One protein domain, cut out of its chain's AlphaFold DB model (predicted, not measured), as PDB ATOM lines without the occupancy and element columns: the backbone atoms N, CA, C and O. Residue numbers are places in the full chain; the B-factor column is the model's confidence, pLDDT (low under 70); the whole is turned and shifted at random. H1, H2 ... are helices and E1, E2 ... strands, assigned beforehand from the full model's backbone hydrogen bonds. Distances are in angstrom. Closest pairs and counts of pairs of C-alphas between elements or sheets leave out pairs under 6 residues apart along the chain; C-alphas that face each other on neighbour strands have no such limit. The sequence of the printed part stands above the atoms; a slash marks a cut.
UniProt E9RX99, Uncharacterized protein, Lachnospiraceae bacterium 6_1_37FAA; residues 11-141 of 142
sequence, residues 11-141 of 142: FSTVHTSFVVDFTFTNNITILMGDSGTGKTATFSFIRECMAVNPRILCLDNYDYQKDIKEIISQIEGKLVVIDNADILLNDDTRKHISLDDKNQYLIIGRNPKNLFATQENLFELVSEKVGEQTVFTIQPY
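This is residues 11 to 141 of the 142 residues of an uncharacterized protein of Lachnospiraceae bacterium 6_1_37FAA (UniProt E9RX99). One curled sheet of eight strands, like part of a barrel, wraps round the helix H1; two hairpins, E1 with E2 and E7 with E8, make one half of it, and the parallel strands E3, E6, E5 and E4 make the other. At the far end from the hairpin turns lie three shorter helices, H2 and H4 side by side and H3 near E6. The 131 printed residues hold four named helices and eight named strands, along the chain E1 E2 E3 H1 E4 H2 E5 H3 H4 E6 E7 E8, of mixed class. The sheet, mixed, has the order E1 E2 E8 E7 E3 E6 E5 E4. The whole is compact, with a radius of gyration of the C-alphas of 14.1 A, and spans 44 by 32 by 25 A.

The twisted sheet runs from edge strand E1, residues 11 to 15, through E2, 18 to 23, E8, 133 to 140, E7, 122 to 130, E3, 28 to 32, E6, 104 to 108, and E5, 79 to 82, to edge strand E4, 56 to 59. The hairpin E1 and E2 is antiparallel, with N 13 and O 20 3.0 A apart. E2 and E8 are parallel, with N 21 and O 136 at 2.8 A. The hairpin E8 and E7 is antiparallel, with N 128 and O 135 at 2.9 A. E7 and E3 are parallel at 65 degrees, with N 32 and O 123 at 2.8 A. The pairs E3 and E6, E6 and E5, and E5 and E4 are parallel, with N 31 and O 107 at 2.8 A, N 82 and O 106 at 2.9 A, and N 59 and O 81 at 2.9 A. The sheet curls round H1, residues 39 to 49, in two layers, a helix on one face of a sheet; the closest C-alphas of H1 and E4 are those of Arg 47 and Cys 58, 5.7 A apart. E3, H1, E4 form a split strand-helix-strand unit, two strands running the same way with E6 and E5 between them. H2, residues 68 to 73, H3, 85 to 88, and H4, 91 to 99, only graze the sheet, H2 only just with 5 pairs of C-alphas within 10 A. E4, H2, E5 and E5, H3, H4, E6 are strand-helix-strand units, parallel neighbours joined through helices; these crossovers and the split one are right-handed. H2 and H4 touch at a shallow tilt of 27 degrees, the same way, the closest C-alphas being those of Lys 69 and Thr 93, 5.2 A apart. In H1, H2 and H4 every O i to N i+4 pair is within hydrogen-bond range; H3 is too short for one.

E1 begins at C-alpha 11, (207.679, 182.617, 172.182). E7 is 25.0 A long, E8 22.7 A, E2 16.6 A and H1 15.7 A. E8 ends at C-alpha 140, (218.119, 179.398, 159.880).

The C-alphas farthest apart, of Asp 92 and Gly 131, are 44.5 A apart. The printed part has no cut. The link E6 to E7, residues 109 to 121, is long. Mean pLDDT of the printed part is 94.7, and no printed residue is under 70.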
ATOM      1  N   PHE A  11     209.101 182.931 172.168       98.12
ATOM      2  CA  PHE A  11     207.679 182.617 172.182       98.12
ATOM      3  C   PHE A  11     207.504 181.116 172.371       98.12
ATOM      4  O   PHE A  11     208.037 180.333 171.588       98.12
ATOM      5  N   SER A  12     206.703 180.720 173.359       97.56
ATOM      6  CA  SER A  12     206.339 179.323 173.553       97.56
ATOM      7  C   SER A  12     204.860 179.165 173.879       97.56
ATOM      8  O   SER A  12     204.286 179.966 174.620       97.56
ATOM      9  N   THR A  13     204.241 178.131 173.316       97.25
ATOM     10  CA  THR A  13     202.886 177.706 173.671       97.25
ATOM     11  C   THR A  13     202.735 176.198 173.527       97.25
ATOM     12  O   THR A  13     203.403 175.566 172.705       97.25
ATOM     13  N   VAL A  14     201.837 175.621 174.322       96.62
ATOM     14  CA  VAL A  14     201.510 174.195 174.303       96.62
ATOM     15  C   VAL A  14     200.047 174.042 173.911       96.62
ATOM     16  O   VAL A  14     199.155 174.501 174.622       96.62
ATOM     17  N   HIS A  15     199.804 173.354 172.801       92.94
ATOM     18  CA  HIS A  15     198.480 172.970 172.336       92.94
ATOM     19  C   HIS A  15     198.377 171.442 172.344       92.94
ATOM     20  O   HIS A  15     198.678 170.769 171.358       92.94
ATOM     21  N   THR A  16     197.935 170.869 173.467       90.88
ATOM     22  CA  THR A  16     197.817 169.411 173.673       90.88
ATOM     23  C   THR A  16     199.142 168.667 173.411       90.88
ATOM     24  O   THR A  16     200.106 168.837 174.158       90.88
ATOM     25  N   SER A  17     199.210 167.867 172.346       94.69
ATOM     26  CA  SER A  17     200.394 167.131 171.893       94.69
ATOM     27  C   SER A  17     201.321 167.957 170.994       94.69
ATOM     28  O   SER A  17     202.261 167.401 170.439       94.69
ATOM     29  N   PHE A  18     201.079 169.257 170.819       97.19
ATOM     30  CA  PHE A  18     201.937 170.146 170.040       97.19
ATOM     31  C   PHE A  18     202.545 171.232 170.917       97.19
ATOM     32  O   PHE A  18     201.875 171.800 171.778       97.19
ATOM     33  N   VAL A  19     203.808 171.547 170.664       97.88
ATOM     34  CA  VAL A  19     204.519 172.665 171.282       97.88
ATOM     35  C   VAL A  19     205.036 173.554 170.163       97.88
ATOM     36  O   VAL A  19     205.593 173.051 169.195       97.88
ATOM     37  N   VAL A  20     204.851 174.863 170.278       98.38
ATOM     38  CA  VAL A  20     205.573 175.851 169.466       98.38
ATOM     39  C   VAL A  20     206.605 176.476 170.381       98.38
ATOM     40  O   VAL A  20     206.236 176.944 171.453       98.38
ATOM     41  N   ASP A  21     207.872 176.457 169.983       98.31
ATOM     42  CA  ASP A  21     208.987 176.957 170.783       98.31
ATOM     43  C   ASP A  21     209.974 177.731 169.900       98.31
ATOM     44  O   ASP A  21     210.876 177.178 169.267       98.31
ATOM     45  N   PHE A  22     209.730 179.032 169.763       98.56
ATOM     46  CA  PHE A  22     210.424 179.903 168.822       98.56
ATOM     47  C   PHE A  22     211.375 180.842 169.548       98.56
ATOM     48  O   PHE A  22     210.979 181.585 170.445       98.56
ATOM     49  N   THR A  23     212.621 180.869 169.082       98.06
ATOM     50  CA  THR A  23     213.604 181.885 169.463       98.06
ATOM     51  C   THR A  23     213.839 182.806 168.275       98.06
ATOM     52  O   THR A  23     214.361 182.386 167.245       98.06
ATOM     53  N   PHE A  24     213.449 184.069 168.412       97.50
ATOM     54  CA  PHE A  24     213.655 185.088 167.396       97.50
ATOM     55  C   PHE A  24     215.023 185.741 167.580       97.50
ATOM     56  O   PHE A  24     215.355 186.223 168.659       97.50
ATOM     57  N   THR A  25     215.801 185.828 166.506       95.25
ATOM     58  CA  THR A  25     217.075 186.571 166.498       95.25
ATOM     59  C   THR A  25     216.972 187.900 165.759       95.25
ATOM     60  O   THR A  25     217.866 188.744 165.865       95.25
ATOM     61  N   ASN A  26     215.881 188.091 165.012       93.06
ATOM     62  CA  ASN A  26     215.671 189.211 164.112       93.06
ATOM     63  C   ASN A  26     214.263 189.786 164.288       93.06
ATOM     64  O   ASN A  26     213.302 189.049 164.512       93.06
ATOM     65  N   ASN A  27     214.129 191.100 164.100       93.88
ATOM     66  CA  ASN A  27     212.835 191.775 164.141       93.88
ATOM     67  C   ASN A  27     211.878 191.302 163.035       93.88
ATOM     68  O   ASN A  27     210.670 191.300 163.217       93.88
ATOM     69  N   ILE A  28     212.428 190.878 161.894       95.69
ATOM     70  CA  ILE A  28     211.683 190.266 160.792       95.69
ATOM     71  C   ILE A  28     212.212 188.847 160.612       95.69
ATOM     72  O   ILE A  28     213.389 188.657 160.286       95.69
ATOM     73  N   THR A  29     211.332 187.875 160.813       96.38
ATOM     74  CA  THR A  29     211.567 186.443 160.620       96.38
ATOM     75  C   THR A  29     210.673 185.961 159.487       96.38
ATOM     76  O   THR A  29     209.456 186.112 159.556       96.38
ATOM     77  N   ILE A  30     211.261 185.400 158.433       95.81
ATOM     78  CA  ILE A  30     210.541 184.854 157.281       95.81
ATOM     79  C   ILE A  30     210.620 183.335 157.359       95.81
ATOM     80  O   ILE A  30     211.684 182.752 157.159       95.81
ATOM     81  N   LEU A  31     209.487 182.704 157.653       95.56
ATOM     82  CA  LEU A  31     209.362 181.263 157.783       95.56
ATOM     83  C   LEU A  31     209.020 180.640 156.424       95.56
ATOM     84  O   LEU A  31     207.867 180.645 155.983       95.56
ATOM     85  N   MET A  32     210.047 180.108 155.769       90.75
ATOM     86  CA  MET A  32     209.990 179.486 154.449       90.75
ATOM     87  C   MET A  32     209.878 177.949 154.543       90.75
ATOM     88  O   MET A  32     209.539 177.368 155.578       90.75
ATOM     89  N   GLY A  33     210.084 177.264 153.419       84.38
ATOM     90  CA  GLY A  33     210.121 175.804 153.321       84.38
ATOM     91  C   GLY A  33     208.864 175.176 152.721       84.38
ATOM     92  O   GLY A  33     207.868 175.846 152.416       84.38
ATOM     93  N   ASP A  34     208.889 173.854 152.605       84.31
ATOM     94  CA  ASP A  34     207.908 173.086 151.839       84.31
ATOM     95  C   ASP A  34     206.489 173.095 152.426       84.31
ATOM     96  O   ASP A  34     206.256 173.395 153.607       84.31
ATOM     97  N   SER A  35     205.512 172.775 151.569       82.62
ATOM     98  CA  SER A  35     204.132 172.495 151.985       82.62
ATOM     99  C   SER A  35     204.089 171.319 152.968       82.62
ATOM    100  O   SER A  35     204.865 170.380 152.844       82.62
ATOM    101  N   GLY A  36     203.145 171.335 153.916       85.12
ATOM    102  CA  GLY A  36     202.906 170.196 154.818       85.12
ATOM    103  C   GLY A  36     203.859 170.076 156.014       85.12
ATOM    104  O   GLY A  36     203.761 169.119 156.768       85.12
ATOM    105  N   THR A  37     204.735 171.057 156.237       90.56
ATOM    106  CA  THR A  37     205.717 171.072 157.346       90.56
ATOM    107  C   THR A  37     205.144 171.475 158.711       90.56
ATOM    108  O   THR A  37     205.829 171.338 159.714       90.56
ATOM    109  N   GLY A  38     203.901 171.971 158.776       93.12
ATOM    110  CA  GLY A  38     203.257 172.408 160.027       93.12
ATOM    111  C   GLY A  38     203.149 173.927 160.220       93.12
ATOM    112  O   GLY A  38     202.663 174.377 161.256       93.12
ATOM    113  N   LYS A  39     203.526 174.737 159.218       94.69
ATOM    114  CA  LYS A  39     203.459 176.212 159.281       94.69
ATOM    115  C   LYS A  39     202.056 176.751 159.604       94.69
ATOM    116  O   LYS A  39     201.903 177.524 160.544       94.69
ATOM    117  N   THR A  40     201.023 176.275 158.908       92.81
ATOM    118  CA  THR A  40     199.621 176.681 159.155       92.81
ATOM    119  C   THR A  40     199.091 176.199 160.513       92.81
ATOM    120  O   THR A  40     198.304 176.893 161.159       92.81
ATOM    121  N   ALA A  41     199.544 175.034 160.993       95.06
ATOM    122  CA  ALA A  41     199.212 174.568 162.341       95.06
ATOM    123  C   ALA A  41     199.845 175.485 163.400       95.06
ATOM    124  O   ALA A  41     199.154 175.967 164.292       95.06
ATOM    125  N   THR A  42     201.126 175.825 163.229       96.88
ATOM    126  CA  THR A  42     201.843 176.765 164.102       96.88
ATOM    127  C   THR A  42     201.163 178.134 164.131       96.88
ATOM    128  O   THR A  42     200.919 178.668 165.210       96.88
ATOM    129  N   PHE A  43     200.785 178.680 162.969       97.56
ATOM    130  CA  PHE A  43     199.999 179.913 162.897       97.56
ATOM    131  C   PHE A  43     198.716 179.822 163.729       97.56
ATOM    132  O   PHE A  43     198.423 180.730 164.504       97.56
ATOM    133  N   SER A  44     197.977 178.716 163.612       96.94
ATOM    134  CA  SER A  44     196.723 178.518 164.348       96.94
ATOM    135  C   SER A  44     196.944 178.529 165.864       96.94
ATOM    136  O   SER A  44     196.203 179.208 166.575       96.94
ATOM    137  N   PHE A  45     198.005 177.881 166.353       97.19
ATOM    138  CA  PHE A  45     198.364 177.887 167.777       97.19
ATOM    139  C   PHE A  45     198.786 179.278 168.272       97.19
ATOM    140  O   PHE A  45     198.414 179.693 169.371       97.19
ATOM    141  N   ILE A  46     199.519 180.045 167.458       97.88
ATOM    142  CA  ILE A  46     199.859 181.433 167.801       97.88
ATOM    143  C   ILE A  46     198.599 182.313 167.809       97.88
ATOM    144  O   ILE A  46     198.430 183.146 168.701       97.88
ATOM    145  N   ARG A  47     197.673 182.096 166.868       97.31
ATOM    146  CA  ARG A  47     196.404 182.830 166.782       97.31
ATOM    147  C   ARG A  47     195.517 182.603 168.001       97.31
ATOM    148  O   ARG A  47     194.887 183.549 168.462       97.31
ATOM    149  N   GLU A  48     195.497 181.402 168.569       96.31
ATOM    150  CA  GLU A  48     194.811 181.142 169.845       96.31
ATOM    151  C   GLU A  48     195.377 182.003 170.987       96.31
ATOM    152  O   GLU A  48     194.625 182.529 171.809       96.31
ATOM    153  N   CYS A  49     196.694 182.233 170.997       96.75
ATOM    154  CA  CYS A  49     197.352 183.060 172.007       96.75
ATOM    155  C   CYS A  49     196.965 184.546 171.911       96.75
ATOM    156  O   CYS A  49     197.078 185.266 172.904       96.75
ATOM    157  N   MET A  50     196.459 185.012 170.762       96.25
ATOM    158  CA  MET A  50     195.981 186.389 170.576       96.25
ATOM    159  C   MET A  50     194.837 186.751 171.539       96.25
ATOM    160  O   MET A  50     194.696 187.914 171.911       96.25
ATOM    161  N   ALA A  51     194.054 185.765 171.998       94.31
ATOM    162  CA  ALA A  51     192.957 185.984 172.945       94.31
ATOM    163  C   ALA A  51     193.431 186.434 174.341       94.31
ATOM    164  O   ALA A  51     192.682 187.086 175.064       94.31
ATOM    165  N   VAL A  52     194.663 186.083 174.724       95.19
ATOM    166  CA  VAL A  52     195.214 186.338 176.068       95.19
ATOM    167  C   VAL A  52     196.492 187.174 176.048       95.19
ATOM    168  O   VAL A  52     196.895 187.707 177.079       95.19
ATOM    169  N   ASN A  53     197.127 187.323 174.885       97.00
ATOM    170  CA  ASN A  53     198.306 188.151 174.701       97.00
ATOM    171  C   ASN A  53     198.007 189.290 173.712       97.00
ATOM    172  O   ASN A  53     198.141 189.103 172.500       97.00
ATOM    173  N   PRO A  54     197.682 190.500 174.204       96.81
ATOM    174  CA  PRO A  54     197.357 191.628 173.340       96.81
ATOM    175  C   PRO A  54     198.559 192.126 172.530       96.81
ATOM    176  O   PRO A  54     198.382 192.997 171.687       96.81
ATOM    177  N   ARG A  55     199.783 191.631 172.762       97.94
ATOM    178  CA  ARG A  55     200.955 191.964 171.935       97.94
ATOM    179  C   ARG A  55     201.027 191.149 170.645       97.94
ATOM    180  O   ARG A  55     201.906 191.416 169.841       97.94
ATOM    181  N   ILE A  56     200.146 190.177 170.433       98.62
ATOM    182  CA  ILE A  56     200.120 189.369 169.211       98.62
ATOM    183  C   ILE A  56     199.015 189.895 168.296       98.62
ATOM    184  O   ILE A  56     197.918 190.198 168.757       98.62
ATOM    185  N   LEU A  57     199.313 190.004 167.006       98.50
ATOM    186  CA  LEU A  57     198.327 190.213 165.953       98.50
ATOM    187  C   LEU A  57     198.547 189.152 164.880       98.50
ATOM    188  O   LEU A  57     199.642 189.049 164.338       98.50
ATOM    189  N   CYS A  58     197.512 188.385 164.558       98.44
ATOM    190  CA  CYS A  58     197.563 187.382 163.500       98.44
ATOM    191  C   CYS A  58     196.733 187.842 162.303       98.44
ATOM    192  O   CYS A  58     195.594 188.267 162.482       98.44
ATOM    193  N   LEU A  59     197.309 187.734 161.106       98.12
ATOM    194  CA  LEU A  59     196.673 188.050 159.829       98.12
ATOM    195  C   LEU A  59     196.821 186.856 158.885       98.12
ATOM    196  O   LEU A  59     197.908 186.286 158.780       98.12
ATOM    197  N   ASP A  60     195.747 186.475 158.200       95.94
ATOM    198  CA  ASP A  60     195.750 185.359 157.248       95.94
ATOM    199  C   ASP A  60     194.899 185.644 156.001       95.94
ATOM    200  O   ASP A  60     194.466 186.765 155.730       95.94
ATOM    201  N   ASN A  61     194.674 184.617 155.182       91.88
ATOM    202  CA  ASN A  61     193.913 184.731 153.941       91.88
ATOM    203  C   ASN A  61     192.470 185.225 154.128       91.88
ATOM    204  O   ASN A  61     191.897 185.697 153.149       91.88
ATOM    205  N   TYR A  62     191.885 185.177 155.326       93.38
ATOM    206  CA  TYR A  62     190.573 185.771 155.588       93.38
ATOM    207  C   TYR A  62     190.625 187.305 155.674       93.38
ATOM    208  O   TYR A  62     189.595 187.962 155.522       93.38
ATOM    209  N   ASP A  63     191.812 187.895 155.832       95.00
ATOM    210  CA  ASP A  63     192.028 189.342 155.889       95.00
ATOM    211  C   ASP A  63     192.317 189.975 154.519       95.00
ATOM    212  O   ASP A  63     192.546 191.177 154.442       95.00
ATOM    213  N   TYR A  64     192.271 189.211 153.421       90.88
ATOM    214  CA  TYR A  64     192.703 189.673 152.090       90.88
ATOM    215  C   TYR A  64     191.956 190.906 151.542       90.88
ATOM    216  O   TYR A  64     192.468 191.590 150.660       90.88
ATOM    217  N   GLN A  65     190.735 191.173 152.021       91.94
ATOM    218  CA  GLN A  65     189.955 192.360 151.641       91.94
ATOM    219  C   GLN A  65     190.297 193.597 152.481       91.94
ATOM    220  O   GLN A  65     189.849 194.696 152.159       91.94
ATOM    221  N   LYS A  66     191.032 193.426 153.584       95.38
ATOM    222  CA  LYS A  66     191.418 194.518 154.474       95.38
ATOM    223  C   LYS A  66     192.653 195.225 153.935       95.38
ATOM    224  O   LYS A  66     193.500 194.627 153.273       95.38
ATOM    225  N   ASP A  67     192.791 196.495 154.291       95.94
ATOM    226  CA  ASP A  67     194.029 197.225 154.052       95.94
ATOM    227  C   ASP A  67     195.073 196.816 155.099       95.94
ATOM    228  O   ASP A  67     195.145 197.364 156.200       95.94
ATOM    229  N   ILE A  68     195.866 195.799 154.757       96.56
ATOM    230  CA  ILE A  68     196.910 195.270 155.637       96.56
ATOM    231  C   ILE A  68     197.937 196.348 155.987       96.56
ATOM    232  O   ILE A  68     198.400 196.384 157.123       96.56
ATOM    233  N   LYS A  69     198.279 197.235 155.040       96.56
ATOM    234  CA  LYS A  69     199.260 198.300 155.272       96.56
ATOM    235  C   LYS A  69     198.725 199.318 156.273       96.56
ATOM    236  O   LYS A  69     199.464 199.719 157.169       96.56
ATOM    237  N   GLU A  70     197.463 199.709 156.147       97.50
ATOM    238  CA  GLU A  70     196.839 200.620 157.106       97.50
ATOM    239  C   GLU A  70     196.774 199.994 158.504       97.50
ATOM    240  O   GLU A  70     197.165 200.631 159.480       97.50
ATOM    241  N   ILE A  71     196.383 198.715 158.605       97.19
ATOM    242  CA  ILE A  71     196.335 197.991 159.886       97.19
ATOM    243  C   ILE A  71     197.697 198.016 160.583       97.19
ATOM    244  O   ILE A  71     197.774 198.381 161.755       97.19
ATOM    245  N   ILE A  72     198.773 197.641 159.880       97.19
ATOM    246  CA  ILE A  72     200.113 197.593 160.487       97.19
ATOM    247  C   ILE A  72     200.683 198.993 160.770       97.19
ATOM    248  O   ILE A  72     201.458 199.148 161.706       97.19
ATOM    249  N   SER A  73     200.250 200.025 160.036       96.81
ATOM    250  CA  SER A  73     200.683 201.415 160.258       96.81
ATOM    251  C   SER A  73     200.081 202.041 161.523       96.81
ATOM    252  O   SER A  73     200.620 203.021 162.037       96.81
ATOM    253  N   GLN A  74     198.961 201.505 162.017       97.44
ATOM    254  CA  GLN A  74     198.237 202.015 163.188       97.44
ATOM    255  C   GLN A  74     198.575 201.284 164.498       97.44
ATOM    256  O   GLN A  74     198.062 201.648 165.558       97.44
ATOM    257  N   ILE A  75     199.406 200.243 164.447       97.62
ATOM    258  CA  ILE A  75     199.795 199.446 165.614       97.62
ATOM    259  C   ILE A  75     201.277 199.630 165.925       97.62
ATOM    260  O   ILE A  75     202.100 199.839 165.037       97.62
ATOM    261  N   GLU A  76     201.622 199.500 167.199       97.69
ATOM    262  CA  GLU A  76     203.003 199.529 167.676       97.69
ATOM    263  C   GLU A  76     203.183 198.478 168.781       97.69
ATOM    264  O   GLU A  76     202.226 198.122 169.485       97.69
ATOM    265  N   GLY A  77     204.406 197.968 168.942       97.81
ATOM    266  CA  GLY A  77     204.748 197.001 169.986       97.81
ATOM    267  C   GLY A  77     204.084 195.631 169.817       97.81
ATOM    268  O   GLY A  77     203.831 194.950 170.819       97.81
ATOM    269  N   LYS A  78     203.766 195.224 168.577       98.56
ATOM    270  CA  LYS A  78     203.126 193.935 168.269       98.56
ATOM    271  C   LYS A  78     204.080 192.939 167.617       98.56
ATOM    272  O   LYS A  78     204.881 193.308 166.765       98.56
ATOM    273  N   LEU A  79     203.952 191.664 167.982       98.69
ATOM    274  CA  LEU A  79     204.357 190.550 167.133       98.69
ATOM    275  C   LEU A  79     203.238 190.321 166.112       98.69
ATOM    276  O   LEU A  79     202.183 189.782 166.449       98.69
ATOM    277  N   VAL A  80     203.471 190.755 164.879       98.62
ATOM    278  CA  VAL A  80     202.571 190.571 163.745       98.62
ATOM    279  C   VAL A  80     202.936 189.268 163.039       98.62
ATOM    280  O   VAL A  80     204.018 189.129 162.467       98.62
ATOM    281  N   VAL A  81     202.031 188.297 163.091       98.56
ATOM    282  CA  VAL A  81     202.187 186.991 162.452       98.56
ATOM    283  C   VAL A  81     201.308 186.945 161.215       98.56
ATOM    284  O   VAL A  81     200.092 187.071 161.320       98.56
ATOM    285  N   ILE A  82     201.920 186.771 160.048       97.94
ATOM    286  CA  ILE A  82     201.236 186.845 158.755       97.94
ATOM    287  C   ILE A  82     201.336 185.486 158.070       97.94
ATOM    288  O   ILE A  82     202.425 185.111 157.636       97.94
ATOM    289  N   ASP A  83     200.221 184.760 157.963       96.56
ATOM    290  CA  ASP A  83     200.136 183.541 157.152       96.56
ATOM    291  C   ASP A  83     199.738 183.851 155.709       96.56
ATOM    292  O   ASP A  83     199.091 184.858 155.422       96.56
ATOM    293  N   ASN A  84     200.130 182.978 154.781       93.50
ATOM    294  CA  ASN A  84     199.895 183.153 153.346       93.50
ATOM    295  C   ASN A  84     200.379 184.523 152.832       93.50
ATOM    296  O   ASN A  84     199.740 185.151 151.983       93.50
ATOM    297  N   ALA A  85     201.529 184.988 153.329       94.88
ATOM    298  CA  ALA A  85     202.053 186.328 153.072       94.88
ATOM    299  C   ALA A  85     202.260 186.641 151.577       94.88
ATOM    300  O   ALA A  85     202.236 187.799 151.165       94.88
ATOM    301  N   ASP A  86     202.437 185.614 150.746       91.75
ATOM    302  CA  ASP A  86     202.536 185.745 149.288       91.75
ATOM    303  C   ASP A  86     201.256 186.291 148.643       91.75
ATOM    304  O   ASP A  86     201.330 186.927 147.596       91.75
ATOM    305  N   ILE A  87     200.105 186.066 149.282       91.69
ATOM    306  CA  ILE A  87     198.790 186.538 148.841       91.69
ATOM    307  C   ILE A  87     198.450 187.872 149.514       91.69
ATOM    308  O   ILE A  87     197.950 188.778 148.853       91.69
ATOM    309  N   LEU A  88     198.727 188.004 150.816       94.38
ATOM    310  CA  LEU A  88     198.342 189.185 151.599       94.38
ATOM    311  C   LEU A  88     199.195 190.419 151.301       94.38
ATOM    312  O   LEU A  88     198.711 191.545 151.400       94.38
ATOM    313  N   LEU A  89     200.485 190.226 151.018       95.25
ATOM    314  CA  LEU A  89     201.446 191.324 150.996       95.25
ATOM    315  C   LEU A  89     201.813 191.709 149.566       95.25
ATOM    316  O   LEU A  89     202.536 190.983 148.875       95.25
ATOM    317  N   ASN A  90     201.384 192.904 149.165       94.19
ATOM    318  CA  ASN A  90     201.891 193.576 147.974       94.19
ATOM    319  C   ASN A  90     203.272 194.223 148.242       94.19
ATOM    320  O   ASN A  90     203.767 194.237 149.373       94.19
ATOM    321  N   ASP A  91     203.904 194.763 147.199       94.12
ATOM    322  CA  ASP A  91     205.250 195.351 147.283       94.12
ATOM    323  C   ASP A  91     205.349 196.556 148.227       94.12
ATOM    324  O   ASP A  91     206.364 196.733 148.902       94.12
ATOM    325  N   ASP A  92     204.296 197.367 148.308       94.69
ATOM    326  CA  ASP A  92     204.249 198.547 149.169       94.69
ATOM    327  C   ASP A  92     204.112 198.156 150.649       94.69
ATOM    328  O   ASP A  92     204.844 198.670 151.498       94.69
ATOM    329  N   THR A  93     203.275 197.162 150.964       96.25
ATOM    330  CA  THR A  93     203.176 196.590 152.315       96.25
ATOM    331  C   THR A  93     204.497 195.944 152.740       96.25
ATOM    332  O   THR A  93     204.958 196.160 153.859       96.25
ATOM    333  N   ARG A  94     205.163 195.199 151.845       96.12
ATOM    334  CA  ARG A  94     206.480 194.583 152.119       96.12
ATOM    335  C   ARG A  94     207.541 195.636 152.413       96.12
ATOM    336  O   ARG A  94     208.289 195.501 153.380       96.12
ATOM    337  N   LYS A  95     207.560 196.715 151.627       94.38
ATOM    338  CA  LYS A  95     208.465 197.841 151.854       94.38
ATOM    339  C   LYS A  95     208.190 198.519 153.196       94.38
ATOM    340  O   LYS A  95     209.143 198.832 153.901       94.38
ATOM    341  N   HIS A  96     206.926 198.713 153.574       95.31
ATOM    342  CA  HIS A  96     206.580 199.253 154.890       95.31
ATOM    343  C   HIS A  96     207.130 198.369 156.018       95.31
ATOM    344  O   HIS A  96     207.900 198.858 156.837       95.31
ATOM    345  N   ILE A  97     206.836 197.064 155.993       96.00
ATOM    346  CA  ILE A  97     207.324 196.096 156.993       96.00
ATOM    347  C   ILE A  97     208.851 196.134 157.106       96.00
ATOM    348  O   ILE A  97     209.401 196.118 158.200       96.00
ATOM    349  N   SER A  98     209.554 196.218 155.974       93.75
ATOM    350  CA  SER A  98     211.020 196.223 155.951       93.75
ATOM    351  C   SER A  98     211.673 197.431 156.632       93.75
ATOM    352  O   SER A  98     212.851 197.367 156.984       93.75
ATOM    353  N   LEU A  99     210.920 198.523 156.785       92.81
ATOM    354  CA  LEU A  99     211.358 199.781 157.386       92.81
ATOM    355  C   LEU A  99     210.754 200.003 158.780       92.81
ATOM    356  O   LEU A  99     211.097 200.994 159.419       92.81
ATOM    357  N   ASP A 100     209.866 199.117 159.235       93.88
ATOM    358  CA  ASP A 100     209.195 199.234 160.525       93.88
ATOM    359  C   ASP A 100     210.119 198.781 161.668       93.88
ATOM    360  O   ASP A 100     210.587 197.638 161.723       93.88
ATOM    361  N   ASP A 101     210.385 199.707 162.586       92.69
ATOM    362  CA  ASP A 101     211.169 199.515 163.804       92.69
ATOM    363  C   ASP A 101     210.305 199.431 165.074       92.69
ATOM    364  O   ASP A 101     210.837 199.249 166.172       92.69
ATOM    365  N   LYS A 102     208.977 199.518 164.938       95.81
ATOM    366  CA  LYS A 102     208.014 199.556 166.046       95.81
ATOM    367  C   LYS A 102     207.337 198.219 166.310       95.81
ATOM    368  O   LYS A 102     206.895 197.974 167.435       95.81
ATOM    369  N   ASN A 103     207.235 197.362 165.296       97.62
ATOM    370  CA  ASN A 103     206.651 196.025 165.401       97.62
ATOM    371  C   ASN A 103     207.657 194.938 165.026       97.62
ATOM    372  O   ASN A 103     208.615 195.175 164.298       97.62
ATOM    373  N   GLN A 104     207.403 193.727 165.513       98.00
ATOM    374  CA  GLN A 104     208.134 192.510 165.178       98.00
ATOM    375  C   GLN A 104     207.283 191.645 164.251       98.00
ATOM    376  O   GLN A 104     206.072 191.558 164.427       98.00
ATOM    377  N   TYR A 105     207.902 190.963 163.291       98.06
ATOM    378  CA  TYR A 105     207.201 190.236 162.239       98.06
ATOM    379  C   TYR A 105     207.636 188.775 162.154       98.06
ATOM    380  O   TYR A 105     208.825 188.474 162.025       98.06
ATOM    381  N   LEU A 106     206.651 187.878 162.140       98.06
ATOM    382  CA  LEU A 106     206.792 186.497 161.684       98.06
ATOM    383  C   LEU A 106     205.979 186.338 160.394       98.06
ATOM    384  O   LEU A 106     204.751 186.322 160.414       98.06
ATOM    385  N   ILE A 107     206.672 186.240 159.265       97.25
ATOM    386  CA  ILE A 107     206.079 186.203 157.930       97.25
ATOM    387  C   ILE A 107     206.162 184.777 157.403       97.25
ATOM    388  O   ILE A 107     207.250 184.274 157.142       97.25
ATOM    389  N   ILE A 108     205.021 184.129 157.217       96.69
ATOM    390  CA  ILE A 108     204.926 182.773 156.686       96.69
ATOM    391  C   ILE A 108     204.595 182.878 155.192       96.69
ATOM    392  O   ILE A 108     203.495 183.265 154.792       96.69
ATOM    393  N   GLY A 109     205.580 182.573 154.351       92.38
ATOM    394  CA  GLY A 109     205.485 182.741 152.901       92.38
ATOM    395  C   GLY A 109     206.757 182.310 152.179       92.38
ATOM    396  O   GLY A 109     207.752 181.947 152.804       92.38
ATOM    397  N   ARG A 110     206.719 182.324 150.846       85.12
ATOM    398  CA  ARG A 110     207.802 181.846 149.971       85.12
ATOM    399  C   ARG A 110     208.497 182.959 149.205       85.12
ATOM    400  O   ARG A 110     209.568 182.735 148.650       85.12
ATOM    401  N   ASN A 111     207.893 184.139 149.120       85.00
ATOM    402  CA  ASN A 111     208.442 185.266 148.385       85.00
ATOM    403  C   ASN A 111     209.041 186.296 149.356       85.00
ATOM    404  O   ASN A 111     208.283 187.050 149.964       85.00
ATOM    405  N   PRO A 112     210.374 186.400 149.487       83.31
ATOM    406  CA  PRO A 112     211.007 187.413 150.330       83.31
ATOM    407  C   PRO A 112     211.236 188.760 149.616       83.31
ATOM    408  O   PRO A 112     211.834 189.666 150.201       83.31
ATOM    409  N   LYS A 113     210.819 188.923 148.347       85.75
ATOM    410  CA  LYS A 113     211.063 190.162 147.584       85.75
ATOM    411  C   LYS A 113     210.525 191.387 148.329       85.75
ATOM    412  O   LYS A 113     209.506 191.309 149.007       85.75
ATOM    413  N   ASN A 114     211.223 192.513 148.190       84.56
ATOM    414  CA  ASN A 114     210.869 193.815 148.772       84.56
ATOM    415  C   ASN A 114     210.782 193.878 150.310       84.56
ATOM    416  O   ASN A 114     210.430 194.922 150.845       84.56
ATOM    417  N   LEU A 115     211.178 192.816 151.026       86.19
ATOM    418  CA  LEU A 115     211.381 192.836 152.483       86.19
ATOM    419  C   LEU A 115     212.816 193.236 152.883       86.19
ATOM    420  O   LEU A 115     213.134 193.260 154.067       86.19
ATOM    421  N   PHE A 116     213.703 193.488 151.906       85.75
ATOM    422  CA  PHE A 116     215.159 193.665 152.097       85.75
ATOM    423  C   PHE A 116     215.778 192.599 153.025       85.75
ATOM    424  O   PHE A 116     216.714 192.857 153.795       85.75
ATOM    425  N   ALA A 117     215.220 191.389 152.954       85.62
ATOM    426  CA  ALA A 117     215.627 190.255 153.755       85.62
ATOM    427  C   ALA A 117     217.029 189.795 153.352       85.62
ATOM    428  O   ALA A 117     217.372 189.712 152.172       85.62
ATOM    429  N   THR A 118     217.834 189.488 154.359       89.19
ATOM    430  CA  THR A 118     219.127 188.812 154.217       89.19
ATOM    431  C   THR A 118     218.988 187.361 154.671       89.19
ATOM    432  O   THR A 118     217.969 187.017 155.263       89.19
ATOM    433  N   GLN A 119     220.008 186.523 154.464       89.50
ATOM    434  CA  GLN A 119     219.999 185.125 154.937       89.50
ATOM    435  C   GLN A 119     219.655 185.006 156.431       89.50
ATOM    436  O   GLN A 119     218.901 184.134 156.830       89.50
ATOM    437  N   GLU A 120     220.092 185.968 157.249       91.38
ATOM    438  CA  GLU A 120     219.760 186.030 158.680       91.38
ATOM    439  C   GLU A 120     218.260 186.211 158.995       91.38
ATOM    440  O   GLU A 120     217.864 186.088 160.146       91.38
ATOM    441  N   ASN A 121     217.428 186.570 158.015       93.81
ATOM    442  CA  ASN A 121     215.981 186.711 158.185       93.81
ATOM    443  C   ASN A 121     215.217 185.458 157.736       93.81
ATOM    444  O   ASN A 121     214.007 185.405 157.939       93.81
ATOM    445  N   LEU A 122     215.879 184.501 157.080       94.19
ATOM    446  CA  LEU A 122     215.238 183.334 156.483       94.19
ATOM    447  C   LEU A 122     215.343 182.150 157.440       94.19
ATOM    448  O   LEU A 122     216.432 181.799 157.888       94.19
ATOM    449  N   PHE A 123     214.203 181.538 157.737       95.88
ATOM    450  CA  PHE A 123     214.089 180.404 158.645       95.88
ATOM    451  C   PHE A 123     213.236 179.305 158.018       95.88
ATOM    452  O   PHE A 123     212.376 179.571 157.179       95.88
ATOM    453  N   GLU A 124     213.432 178.072 158.459       95.88
ATOM    454  CA  GLU A 124     212.497 176.967 158.248       95.88
ATOM    455  C   GLU A 124     211.906 176.489 159.569       95.88
ATOM    456  O   GLU A 124     212.461 176.711 160.647       95.88
ATOM    457  N   LEU A 125     210.750 175.838 159.460       96.69
ATOM    458  CA  LEU A 125     210.103 175.179 160.582       96.69
ATOM    459  C   LEU A 125     210.679 173.772 160.726       96.69
ATOM    460  O   LEU A 125     210.606 172.980 159.785       96.69
ATOM    461  N   VAL A 126     211.180 173.454 161.912       96.25
ATOM    462  CA  VAL A 126     211.629 172.111 162.281       96.25
ATOM    463  C   VAL A 126     210.559 171.472 163.147       96.25
ATOM    464  O   VAL A 126     209.977 172.124 164.010       96.25
ATOM    465  N   SER A 127     210.286 170.194 162.902       95.75
ATOM    466  CA  SER A 127     209.327 169.404 163.667       95.75
ATOM    467  C   SER A 127     210.038 168.202 164.269       95.75
ATOM    468  O   SER A 127     210.456 167.303 163.539       95.75
ATOM    469  N   GLU A 128     210.109 168.144 165.592       96.75
ATOM    470  CA  GLU A 128     210.733 167.043 166.327       96.75
ATOM    471  C   GLU A 128     209.717 166.338 167.221       96.75
ATOM    472  O   GLU A 128     208.861 166.972 167.833       96.75
ATOM    473  N   LYS A 129     209.802 165.009 167.323       96.81
ATOM    474  CA  LYS A 129     208.958 164.247 168.246       96.81
ATOM    475  C   LYS A 129     209.700 164.032 169.563       96.81
ATOM    476  O   LYS A 129     210.693 163.312 169.599       96.81
ATOM    477  N   VAL A 130     209.182 164.612 170.642       95.25
ATOM    478  CA  VAL A 130     209.720 164.499 172.001       95.25
ATOM    479  C   VAL A 130     208.679 163.797 172.871       95.25
ATOM    480  O   VAL A 130     207.685 164.383 173.297       95.25
ATOM    481  N   GLY A 131     208.881 162.497 173.097       94.25
ATOM    482  CA  GLY A 131     207.892 161.654 173.772       94.25
ATOM    483  C   GLY A 131     206.573 161.590 172.992       94.25
ATOM    484  O   GLY A 131     206.542 161.165 171.834       94.25
ATOM    485  N   GLU A 132     205.480 162.004 173.636       93.75
ATOM    486  CA  GLU A 132     204.144 162.079 173.026       93.75
ATOM    487  C   GLU A 132     203.864 163.420 172.332       93.75
ATOM    488  O   GLU A 132     202.821 163.568 171.694       93.75
ATOM    489  N   GLN A 133     204.781 164.386 172.437       96.25
ATOM    490  CA  GLN A 133     204.613 165.712 171.859       96.25
ATOM    491  C   GLN A 133     205.388 165.869 170.549       96.25
ATOM    492  O   GLN A 133     206.472 165.314 170.366       96.25
ATOM    493  N   THR A 134     204.835 166.674 169.650       97.31
ATOM    494  CA  THR A 134     205.521 167.226 168.484       97.31
ATOM    495  C   THR A 134     205.905 168.667 168.798       97.31
ATOM    496  O   THR A 134     205.039 169.490 169.091       97.31
ATOM    497  N   VAL A 135     207.195 168.977 168.741       98.19
ATOM    498  CA  VAL A 135     207.754 170.298 169.026       98.19
ATOM    499  C   VAL A 135     208.124 170.973 167.711       98.19
ATOM    500  O   VAL A 135     208.907 170.438 166.927       98.19
ATOM    501  N   PHE A 136     207.545 172.146 167.479       98.25
ATOM    502  CA  PHE A 136     207.858 173.033 166.372       98.25
ATOM    503  C   PHE A 136     208.848 174.100 166.825       98.25
ATOM    504  O   PHE A 136     208.525 174.924 167.681       98.25
ATOM    505  N   THR A 137     210.022 174.125 166.207       98.19
ATOM    506  CA  THR A 137     211.041 175.166 166.397       98.19
ATOM    507  C   THR A 137     211.355 175.844 165.064       98.19
ATOM    508  O   THR A 137     210.903 175.404 164.003       98.19
ATOM    509  N   ILE A 138     212.099 176.951 165.103       97.62
ATOM    510  CA  ILE A 138     212.619 177.610 163.898       97.62
ATOM    511  C   ILE A 138     214.141 177.540 163.875       97.62
ATOM    512  O   ILE A 138     214.788 177.762 164.899       97.62
ATOM    513  N   GLN A 139     214.709 177.281 162.699       95.88
ATOM    514  CA  GLN A 139     216.155 177.324 162.470       95.88
ATOM    515  C   GLN A 139     216.486 178.122 161.204       95.88
ATOM    516  O   GLN A 139     215.620 178.234 160.332       95.88
ATOM    517  N   PRO A 140     217.699 178.695 161.090       94.94
ATOM    518  CA  PRO A 140     218.119 179.398 159.880       94.94
ATOM    519  C   PRO A 140     217.954 178.532 158.623       94.94
ATOM    520  O   PRO A 140     218.317 177.358 158.627       94.94
ATOM    521  N   TYR A 141     217.417 179.124 157.558       88.88
ATOM    522  CA  TYR A 141     217.217 178.477 156.260       88.88
ATOM    523  C   TYR A 141     218.559 178.371 155.512       88.88
ATOM    524  O   TYR A 141     219.267 179.375 155.407       88.88
TER     525      TYR A 141